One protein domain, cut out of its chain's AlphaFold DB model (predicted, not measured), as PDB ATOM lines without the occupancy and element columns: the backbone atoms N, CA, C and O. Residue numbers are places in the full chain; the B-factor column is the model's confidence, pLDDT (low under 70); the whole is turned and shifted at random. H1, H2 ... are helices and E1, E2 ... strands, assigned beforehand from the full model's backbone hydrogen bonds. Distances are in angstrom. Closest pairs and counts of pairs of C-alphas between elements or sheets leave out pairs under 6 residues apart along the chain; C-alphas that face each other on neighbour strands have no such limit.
ATOM      1  N   ASP A   5     197.572 229.714 197.264       94.12
ATOM      2  CA  ASP A   5     197.262 229.842 198.688       94.12
ATOM      3  C   ASP A   5     196.604 228.563 199.220       94.12
ATOM      4  O   ASP A   5     196.992 228.030 200.258       94.12
ATOM      5  N   PHE A   6     195.649 227.987 198.481       94.69
ATOM      6  CA  PHE A   6     195.039 226.715 198.877       94.69
ATOM      7  C   PHE A   6     196.043 225.558 198.859       94.69
ATOM      8  O   PHE A   6     195.999 224.702 199.740       94.69
ATOM      9  N   LYS A   7     196.957 225.510 197.879       95.25
ATOM     10  CA  LYS A   7     197.996 224.466 197.842       95.25
ATOM     11  C   LYS A   7     198.969 224.598 199.003       95.25
ATOM     12  O   LYS A   7     199.330 223.586 199.593       95.25
ATOM     13  N   GLU A   8     199.390 225.819 199.308       95.69
ATOM     14  CA  GLU A   8     200.283 226.109 200.427       95.69
ATOM     15  C   GLU A   8     199.614 225.740 201.748       95.69
ATOM     16  O   GLU A   8     200.214 225.038 202.554       95.69
ATOM     17  N   ASN A   9     198.335 226.081 201.920       94.38
ATOM     18  CA  ASN A   9     197.560 225.696 203.096       94.38
ATOM     19  C   ASN A   9     197.394 224.173 203.238       94.38
ATOM     20  O   ASN A   9     197.412 223.669 204.360       94.38
ATOM     21  N   ILE A  10     197.269 223.422 202.136       94.44
ATOM     22  CA  ILE A  10     197.323 221.949 202.184       94.44
ATOM     23  C   ILE A  10     198.714 221.480 202.618       94.44
ATOM     24  O   ILE A  10     198.825 220.655 203.521       94.44
ATOM     25  N   GLY A  11     199.771 222.004 201.991       94.50
ATOM     26  CA  GLY A  11     201.154 221.626 202.292       94.50
ATOM     27  C   GLY A  11     201.562 221.929 203.736       94.50
ATOM     28  O   GLY A  11     202.292 221.151 204.341       94.50
ATOM     29  N   ALA A  12     201.035 223.013 204.303       95.44
ATOM     30  CA  ALA A  12     201.218 223.409 205.697       95.44
ATOM     31  C   ALA A  12     200.303 222.652 206.680       95.44
ATOM     32  O   ALA A  12     200.411 222.847 207.888       95.44
ATOM     33  N   GLY A  13     199.383 221.812 206.192       92.44
ATOM     34  CA  GLY A  13     198.432 221.068 207.024       92.44
ATOM     35  C   GLY A  13     197.278 221.903 207.593       92.44
ATOM     36  O   GLY A  13     196.496 221.389 208.390       92.44
ATOM     37  N   LEU A  14     197.134 223.162 207.173       91.12
ATOM     38  CA  LEU A  14     196.038 224.054 207.575       91.12
ATOM     39  C   LEU A  14     194.705 223.645 206.937       91.12
ATOM     40  O   LEU A  14     193.642 223.846 207.517       91.12
ATOM     41  N   ILE A  15     194.760 223.040 205.748       91.56
ATOM     42  CA  ILE A  15     193.603 222.458 205.068       91.56
ATOM     43  C   ILE A  15     193.862 220.969 204.861       91.56
ATOM     44  O   ILE A  15     194.696 220.569 204.052       91.56
ATOM     45  N   ASN A  16     193.101 220.125 205.552       91.38
ATOM     46  CA  ASN A  16     193.156 218.684 205.337       91.38
ATOM     47  C   ASN A  16     192.405 218.313 204.052       91.38
ATOM     48  O   ASN A  16     191.193 218.138 204.100       91.38
ATOM     49  N   PHE A  17     193.089 218.209 202.913       93.06
ATOM     50  CA  PHE A  17     192.500 217.835 201.623       93.06
ATOM     51  C   PHE A  17     192.933 216.422 201.217       93.06
ATOM     52  O   PHE A  17     194.121 216.160 201.041       93.06
ATOM     53  N   ARG A  18     191.972 215.503 201.083       91.62
ATOM     54  CA  ARG A  18     192.225 214.065 200.889       91.62
ATOM     55  C   ARG A  18     191.276 213.448 199.864       91.62
ATOM     56  O   ARG A  18     190.328 214.093 199.424       91.62
ATOM     57  N   ASN A  19     191.504 212.182 199.512       89.19
ATOM     58  CA  ASN A  19     190.576 211.431 198.662       89.19
ATOM     59  C   ASN A  19     189.149 211.495 199.226       89.19
ATOM     60  O   ASN A  19     188.930 211.215 200.404       89.19
ATOM     61  N   GLY A  20     188.197 211.875 198.373       88.62
ATOM     62  CA  GLY A  20     186.795 212.079 198.744       88.62
ATOM     63  C   GLY A  20     186.443 213.509 199.170       88.62
ATOM     64  O   GLY A  20     185.260 213.833 199.202       88.62
ATOM     65  N   SER A  21     187.422 214.382 199.435       93.19
ATOM     66  CA  SER A  21     187.152 215.815 199.588       93.19
ATOM     67  C   SER A  21     186.748 216.421 198.243       93.19
ATOM     68  O   SER A  21     187.355 216.137 197.209       93.19
ATOM     69  N   MET A  22     185.750 217.297 198.270       95.81
ATOM     70  CA  MET A  22     185.289 218.055 197.106       95.81
ATOM     71  C   MET A  22     185.548 219.552 197.320       95.81
ATOM     72  O   MET A  22     185.837 219.995 198.435       95.81
ATOM     73  N   ILE A  23     185.495 220.331 196.241       95.94
ATOM     74  CA  ILE A  23     185.663 221.786 196.276       95.94
ATOM     75  C   ILE A  23     184.673 222.459 195.335       95.94
ATOM     76  O   ILE A  23     184.466 221.981 194.220       95.94
ATOM     77  N   ASP A  24     184.173 223.620 195.743       95.88
ATOM     78  CA  ASP A  24     183.636 224.590 194.793       95.88
ATOM     79  C   ASP A  24     184.729 225.581 194.427       95.88
ATOM     80  O   ASP A  24     185.468 226.068 195.287       95.88
ATOM     81  N   ALA A  25     184.840 225.889 193.138       96.12
ATOM     82  CA  ALA A  25     185.942 226.687 192.634       96.12
ATOM     83  C   ALA A  25     185.570 227.548 191.430       96.12
ATOM     84  O   ALA A  25     184.721 227.205 190.609       96.12
ATOM     85  N   VAL A  26     186.303 228.648 191.283       94.62
ATOM     86  CA  VAL A  26     186.361 229.424 190.046       94.62
ATOM     87  C   VAL A  26     187.298 228.713 189.074       94.62
ATOM     88  O   VAL A  26     188.450 228.421 189.408       94.62
ATOM     89  N   LEU A  27     186.818 228.447 187.859       95.56
ATOM     90  CA  LEU A  27     187.582 227.773 186.813       95.56
ATOM     91  C   LEU A  27     187.998 228.753 185.713       95.56
ATOM     92  O   LEU A  27     187.181 229.499 185.184       95.56
ATOM     93  N   ALA A  28     189.263 228.682 185.310       94.31
ATOM     94  CA  ALA A  28     189.702 229.146 184.005       94.31
ATOM     95  C   ALA A  28     189.512 228.022 182.992       94.31
ATOM     96  O   ALA A  28     190.018 226.912 183.189       94.31
ATOM     97  N   ILE A  29     188.834 228.338 181.893       95.81
ATOM     98  CA  ILE A  29     188.673 227.446 180.749       95.81
ATOM     99  C   ILE A  29     189.573 227.975 179.639       95.81
ATOM    100  O   ILE A  29     189.451 229.128 179.231       95.81
ATOM    101  N   LYS A  30     190.492 227.141 179.157       95.75
ATOM    102  CA  LYS A  30     191.311 227.444 177.984       95.75
ATOM    103  C   LYS A  30     190.915 226.500 176.862       95.75
ATOM    104  O   LYS A  30     191.136 225.293 176.975       95.75
ATOM    105  N   ILE A  31     190.356 227.078 175.806       97.00
ATOM    106  CA  ILE A  31     189.971 226.389 174.576       97.00
ATOM    107  C   ILE A  31     191.054 226.664 173.531       97.00
ATOM    108  O   ILE A  31     191.514 227.801 173.401       97.00
ATOM    109  N   LYS A  32     191.504 225.628 172.826       97.06
ATOM    110  CA  LYS A  32     192.301 225.773 171.607       97.06
ATOM    111  C   LYS A  32     191.417 225.440 170.419       97.06
ATOM    112  O   LYS A  32     190.670 224.464 170.466       97.06
ATOM    113  N   PHE A  33     191.561 226.227 169.366       97.19
ATOM    114  CA  PHE A  33     190.947 225.974 168.074       97.19
ATOM    115  C   PHE A  33     192.023 225.503 167.095       97.19
ATOM    116  O   PHE A  33     193.200 225.824 167.279       97.19
ATOM    117  N   ASP A  34     191.642 224.683 166.126       95.69
ATOM    118  CA  ASP A  34     192.508 224.319 165.007       95.69
ATOM    119  C   ASP A  34     192.480 225.380 163.894       95.69
ATOM    120  O   ASP A  34     191.809 226.408 163.994       95.69
ATOM    121  N   GLU A  35     193.235 225.127 162.826       95.44
ATOM    122  CA  GLU A  35     193.358 226.021 161.669       95.44
ATOM    123  C   GLU A  35     192.033 226.223 160.915       95.44
ATOM    124  O   GLU A  35     191.879 227.200 160.186       95.44
ATOM    125  N   THR A  36     191.059 225.333 161.118       96.75
ATOM    126  CA  THR A  36     189.716 225.411 160.524       96.75
ATOM    127  C   THR A  36     188.693 226.077 161.446       96.75
ATOM    128  O   THR A  36     187.536 226.247 161.064       96.75
ATOM    129  N   GLY A  37     189.109 226.485 162.650       94.38
ATOM    130  CA  GLY A  37     188.250 227.108 163.652       94.38
ATOM    131  C   GLY A  37     187.454 226.121 164.510       94.38
ATOM    132  O   GLY A  37     186.610 226.559 165.291       94.38
ATOM    133  N   ASN A  38     187.717 224.813 164.419       96.44
ATOM    134  CA  ASN A  38     187.067 223.816 165.270       96.44
ATOM    135  C   ASN A  38     187.776 223.700 166.625       96.44
ATOM    136  O   ASN A  38     188.993 223.867 166.727       96.44
ATOM    137  N   GLU A  39     187.022 223.416 167.690       96.50
ATOM    138  CA  GLU A  39     187.585 223.192 169.026       96.50
ATOM    139  C   GLU A  39     188.453 221.924 169.026       96.50
ATOM    140  O   GLU A  39     187.948 220.810 168.922       96.50
ATOM    141  N   SER A  40     189.768 222.093 169.173       96.50
ATOM    142  CA  SER A  40     190.729 220.985 169.188       96.50
ATOM    143  C   SER A  40     190.992 220.459 170.595       96.50
ATOM    144  O   SER A  40     191.283 219.279 170.785       96.50
ATOM    145  N   SER A  41     190.922 221.326 171.608       96.38
ATOM    146  CA  SER A  41     191.050 220.907 173.006       96.38
ATOM    147  C   SER A  41     190.481 221.928 173.980       96.38
ATOM    148  O   SER A  41     190.496 223.136 173.738       96.38
ATOM    149  N   ARG A  42     190.071 221.426 175.148       96.62
ATOM    150  CA  ARG A  42     189.638 222.220 176.296       96.62
ATOM    151  C   ARG A  42     190.378 221.781 177.540       96.62
ATOM    152  O   ARG A  42     190.463 220.596 177.847       96.62
ATOM    153  N   SER A  43     190.894 222.750 178.278       95.75
ATOM    154  CA  SER A  43     191.552 222.517 179.559       95.75
ATOM    155  C   SER A  43     190.939 223.396 180.634       95.75
ATOM    156  O   SER A  43     190.570 224.545 180.385       95.75
ATOM    157  N   TYR A  44     190.851 222.840 181.837       94.44
ATOM    158  CA  TYR A  44     190.310 223.509 183.009       94.44
ATOM    159  C   TYR A  44     191.422 223.756 184.021       94.44
ATOM    160  O   TYR A  44     192.345 222.957 184.188       94.44
ATOM    161  N   SER A  45     191.355 224.884 184.712       95.50
ATOM    162  CA  SER A  45     192.276 225.219 185.791       95.50
ATOM    163  C   SER A  45     191.528 225.898 186.923       95.50
ATOM    164  O   SER A  45     190.973 226.971 186.734       95.50
ATOM    165  N   VAL A  46     191.568 225.302 188.115       96.31
ATOM    166  CA  VAL A  46     191.086 225.934 189.353       96.31
ATOM    167  C   VAL A  46     191.900 227.195 189.634       96.31
ATOM    168  O   VAL A  46     193.107 227.081 189.843       96.31
ATOM    169  N   LEU A  47     191.260 228.363 189.605       95.38
ATOM    170  CA  LEU A  47     191.864 229.665 189.911       95.38
ATOM    171  C   LEU A  47     191.753 230.023 191.390       95.38
ATOM    172  O   LEU A  47     192.713 230.525 191.960       95.38
ATOM    173  N   THR A  48     190.590 229.759 191.984       95.56
ATOM    174  CA  THR A  48     190.290 230.084 193.381       95.56
ATOM    175  C   THR A  48     189.335 229.035 193.920       95.56
ATOM    176  O   THR A  48     188.271 228.820 193.335       95.56
ATOM    177  N   VAL A  49     189.705 228.371 195.008       96.56
ATOM    178  CA  VAL A  49     188.817 227.482 195.757       96.56
ATOM    179  C   VAL A  49     187.962 228.338 196.674       96.56
ATOM    180  O   VAL A  49     188.499 229.068 197.497       96.56
ATOM    181  N   LEU A  50     186.644 228.267 196.527       96.00
ATOM    182  CA  LEU A  50     185.697 229.057 197.311       96.00
ATOM    183  C   LEU A  50     185.351 228.370 198.631       96.00
ATOM    184  O   LEU A  50     185.271 229.013 199.673       96.00
ATOM    185  N   GLN A  51     185.149 227.058 198.577       96.12
ATOM    186  CA  GLN A  51     184.861 226.241 199.745       96.12
ATOM    187  C   GLN A  51     185.340 224.814 199.529       96.12
ATOM    188  O   GLN A  51     185.374 224.309 198.403       96.12
ATOM    189  N   LYS A  52     185.695 224.175 200.635       95.69
ATOM    190  CA  LYS A  52     185.953 222.747 200.734       95.69
ATOM    191  C   LYS A  52     184.713 222.042 201.263       95.69
ATOM    192  O   LYS A  52     184.019 222.578 202.122       95.69
ATOM    193  N   ILE A  53     184.465 220.843 200.759       95.75
ATOM    194  CA  ILE A  53     183.297 220.038 201.094       95.75
ATOM    195  C   ILE A  53     183.781 218.656 201.540       95.75
ATOM    196  O   ILE A  53     184.466 217.958 200.785       95.75
ATOM    197  N   ASP A  54     183.427 218.261 202.762       92.12
ATOM    198  CA  ASP A  54     183.660 216.921 203.308       92.12
ATOM    199  C   ASP A  54     182.329 216.296 203.724       92.12
ATOM    200  O   ASP A  54     181.852 216.488 204.846       92.12
ATOM    201  N   GLY A  55     181.714 215.552 202.805       88.69
ATOM    202  CA  GLY A  55     180.355 215.056 203.005       88.69
ATOM    203  C   GLY A  55     179.376 216.226 203.102       88.69
ATOM    204  O   GLY A  55     179.188 216.945 202.127       88.69
ATOM    205  N   GLU A  56     178.784 216.422 204.278       90.38
ATOM    206  CA  GLU A  56     177.814 217.496 204.548       90.38
ATOM    207  C   GLU A  56     178.449 218.748 205.178       90.38
ATOM    208  O   GLU A  56     177.757 219.726 205.457       90.38
ATOM    209  N   ILE A  57     179.764 218.736 205.418       91.56
ATOM    210  CA  ILE A  57     180.478 219.864 206.019       91.56
ATOM    211  C   ILE A  57     181.039 220.753 204.912       91.56
ATOM    212  O   ILE A  57     181.849 220.307 204.099       91.56
ATOM    213  N   PHE A  58     180.640 222.023 204.928       93.81
ATOM    214  CA  PHE A  58     181.089 223.052 203.996       93.81
ATOM    215  C   PHE A  58     181.966 224.063 204.732       93.81
ATOM    216  O   PHE A  58     181.501 224.759 205.633       93.81
ATOM    217  N   THR A  59     183.227 224.165 204.327       94.00
ATOM    218  CA  THR A  59     184.203 225.080 204.925       94.00
ATOM    219  C   THR A  59     184.624 226.105 203.886       94.00
ATOM    220  O   THR A  59     185.335 225.781 202.932       94.00
ATOM    221  N   GLU A  60     184.179 227.347 204.059       94.44
ATOM    222  CA  GLU A  60     184.618 228.466 203.228       94.44
ATOM    223  C   GLU A  60     186.110 228.743 203.439       94.44
ATOM    224  O   GLU A  60     186.632 228.639 204.550       94.44
ATOM    225  N   THR A  61     186.806 229.079 202.357       93.75
ATOM    226  CA  THR A  61     188.216 229.467 202.406       93.75
ATOM    227  C   THR A  61     188.352 230.988 202.528       93.75
ATOM    228  O   THR A  61     187.488 231.742 202.074       93.75
ATOM    229  N   GLU A  62     189.471 231.467 203.073       91.81
ATOM    230  CA  GLU A  62     189.756 232.908 203.168       91.81
ATOM    231  C   GLU A  62     189.729 233.599 201.794       91.81
ATOM    232  O   GLU A  62     189.180 234.691 201.633       91.81
ATOM    233  N   GLN A  63     190.271 232.948 200.764       90.75
ATOM    234  CA  GLN A  63     190.212 233.453 199.395       90.75
ATOM    235  C   GLN A  63     188.790 233.414 198.815       90.75
ATOM    236  O   GLN A  63     188.416 234.312 198.062       90.75
ATOM    237  N   GLY A  64     187.975 232.425 199.191       92.12
ATOM    238  CA  GLY A  64     186.565 232.340 198.819       92.12
ATOM    239  C   GLY A  64     185.752 233.493 199.390       92.12
ATOM    240  O   GLY A  64     184.995 234.139 198.659       92.12
ATOM    241  N   LYS A  65     185.988 233.813 200.663       92.62
ATOM    242  CA  LYS A  65     185.398 234.965 201.341       92.62
ATOM    243  C   LYS A  65     185.769 236.277 200.642       92.62
ATOM    244  O   LYS A  65     184.878 237.008 200.203       92.62
ATOM    245  N   LYS A  66     187.067 236.518 200.412       91.81
ATOM    246  CA  LYS A  66     187.563 237.703 199.679       91.81
ATOM    247  C   LYS A  66     186.961 237.815 198.277       91.81
ATOM    248  O   LYS A  66     186.573 238.902 197.850       91.81
ATOM    249  N   PHE A  67     186.854 236.698 197.556       90.62
ATOM    250  CA  PHE A  67     186.261 236.671 196.220       90.62
ATOM    251  C   PHE A  67     184.782 237.081 196.241       90.62
ATOM    252  O   PHE A  67     184.345 237.868 195.399       90.62
ATOM    253  N   LYS A  68     184.000 236.577 197.205       88.69
ATOM    254  CA  LYS A  68     182.583 236.945 197.357       88.69
ATOM    255  C   LYS A  68     182.418 238.419 197.725       88.69
ATOM    256  O   LYS A  68     181.568 239.084 197.135       88.69
ATOM    257  N   GLU A  69     183.242 238.937 198.633       90.31
ATOM    258  CA  GLU A  69     183.246 240.355 199.020       90.31
ATOM    259  C   GLU A  69     183.517 241.265 197.813       90.31
ATOM    260  O   GLU A  69     182.734 242.177 197.540       90.31
ATOM    261  N   GLN A  70     184.554 240.966 197.023       88.19
ATOM    262  CA  GLN A  70     184.884 241.719 195.807       88.19
ATOM    263  C   GLN A  70     183.797 241.610 194.733       88.19
ATOM    264  O   GLN A  70     183.447 242.591 194.080       88.19
ATOM    265  N   LYS A  71     183.221 240.420 194.536       85.19
ATOM    266  CA  LYS A  71     182.138 240.232 193.564       85.19
ATOM    267  C   LYS A  71     180.885 241.013 193.958       85.19
ATOM    268  O   LYS A  71     180.201 241.551 193.087       85.19
ATOM    269  N   ASN A  72     180.575 241.066 195.251       81.00
ATOM    270  CA  ASN A  72     179.441 241.823 195.763       81.00
ATOM    271  C   ASN A  72     179.673 243.332 195.649       81.00
ATOM    272  O   ASN A  72     178.764 244.031 195.207       81.00
ATOM    273  N   SER A  73     180.872 243.832 195.959       78.06
ATOM    274  CA  SER A  73     181.182 245.258 195.795       78.06
ATOM    275  C   SER A  73     181.090 245.703 194.333       78.06
ATOM    276  O   SER A  73     180.488 246.740 194.049       78.06
ATOM    277  N   LEU A  74     181.575 244.882 193.392       74.69
ATOM    278  CA  LEU A  74     181.437 245.145 191.958       74.69
ATOM    279  C   LEU A  74     179.963 245.211 191.544       74.69
ATOM    280  O   LEU A  74     179.549 246.163 190.891       74.69
ATOM    281  N   LYS A  75     179.151 244.227 191.960       72.00
ATOM    282  CA  LYS A  75     177.708 244.212 191.671       72.00
ATOM    283  C   LYS A  75     177.006 245.463 192.189       72.00
ATOM    284  O   LYS A  75     176.222 246.045 191.451       72.00
ATOM    285  N   ILE A  76     177.292 245.870 193.427       64.38
ATOM    286  CA  ILE A  76     176.706 247.073 194.024       64.38
ATOM    287  C   ILE A  76     177.077 248.304 193.191       64.38
ATOM    288  O   ILE A  76     176.195 249.085 192.859       64.38
ATOM    289  N   SER A  77     178.335 248.441 192.761       66.56
ATOM    290  CA  SER A  77     178.764 249.564 191.915       66.56
ATOM    291  C   SER A  77     178.017 249.656 190.576       66.56
ATOM    292  O   SER A  77     177.808 250.764 190.092       66.56
ATOM    293  N   PHE A  78     177.613 248.531 189.977       63.12
ATOM    294  CA  PHE A  78     176.837 248.513 188.727       63.12
ATOM    295  C   PHE A  78     175.345 248.821 188.918       63.12
ATOM    296  O   PHE A  78     174.665 249.107 187.942       63.12
ATOM    297  N   LEU A  79     174.824 248.752 190.146       64.50
ATOM    298  CA  LEU A  79     173.419 249.042 190.459       64.50
ATOM    299  C   LEU A  79     173.139 250.539 190.695       64.50
ATOM    300  O   LEU A  79     171.977 250.924 190.784       64.50
ATOM    301  N   TYR A  80     174.180 251.371 190.796       55.06
ATOM    302  CA  TYR A  80     174.084 252.822 191.025       55.06
ATOM    303  C   TYR A  80     174.421 253.674 189.783       55.06
ATOM    304  O   TYR A  80     174.596 254.886 189.911       55.06
TER     305      TYR A  80
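This is residues 5 to 80 of the 81 residues of an uncharacterized protein of Eikenella sp. NML97-A-109 (UniProt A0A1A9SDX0). A long, narrow hairpin of E1 and E2 makes the longest axis; at its base short E3 pairs with E2, H1 grazes the sheet, and long H2 leaves as an arm, its residues 69 to 79 standing free. The printed part has 76 residues, mixed in class, with named elements in the order H1 E1 E2 E3 H2; the antiparallel sheet E1 E2 E3 is a meander, each strand neighbouring the one before. It is only just loose, close to extended, with radius of gyration of the C-alphas 16.7 A and spans of 47 by 44 by 24 A.

Look at E1, residues 22 to 33, and E2, residues 39 to 54, a hairpin: N 28 and O 45, 2.8 A apart, are within hydrogen-bond range. E1 bends by 70 degrees at residue 25, E2 by 84 degrees at residue 51. E3, residues 57 to 60, forms a hairpin with E2, N 52 and O 59 being within hydrogen-bond range at 2.8 A. H2, residues 62 to 79, stands up from the sheet at 49 degrees, over E2; their closest C-alphas, of Leu 50 and Gly 64, are 3.7 A apart. H1, residues 5 to 11, only grazes the sheet with residues 5 to 7. In H1 and H2 every O i to N i+4 pair is within hydrogen-bond range.

Find C-alpha 22 at (185.289, 218.055, 197.106); from there E1 runs 30.6 A. E2 runs 35.1 A, and H2 26.2 A to C-alpha 79 at (173.419, 249.042, 190.459).

The C-alphas farthest apart, of Gly 13 and Thr 36, are 47.5 A apart. The printed part has no cut and no long link; pLDDT is under 70 at residues 76 to 80.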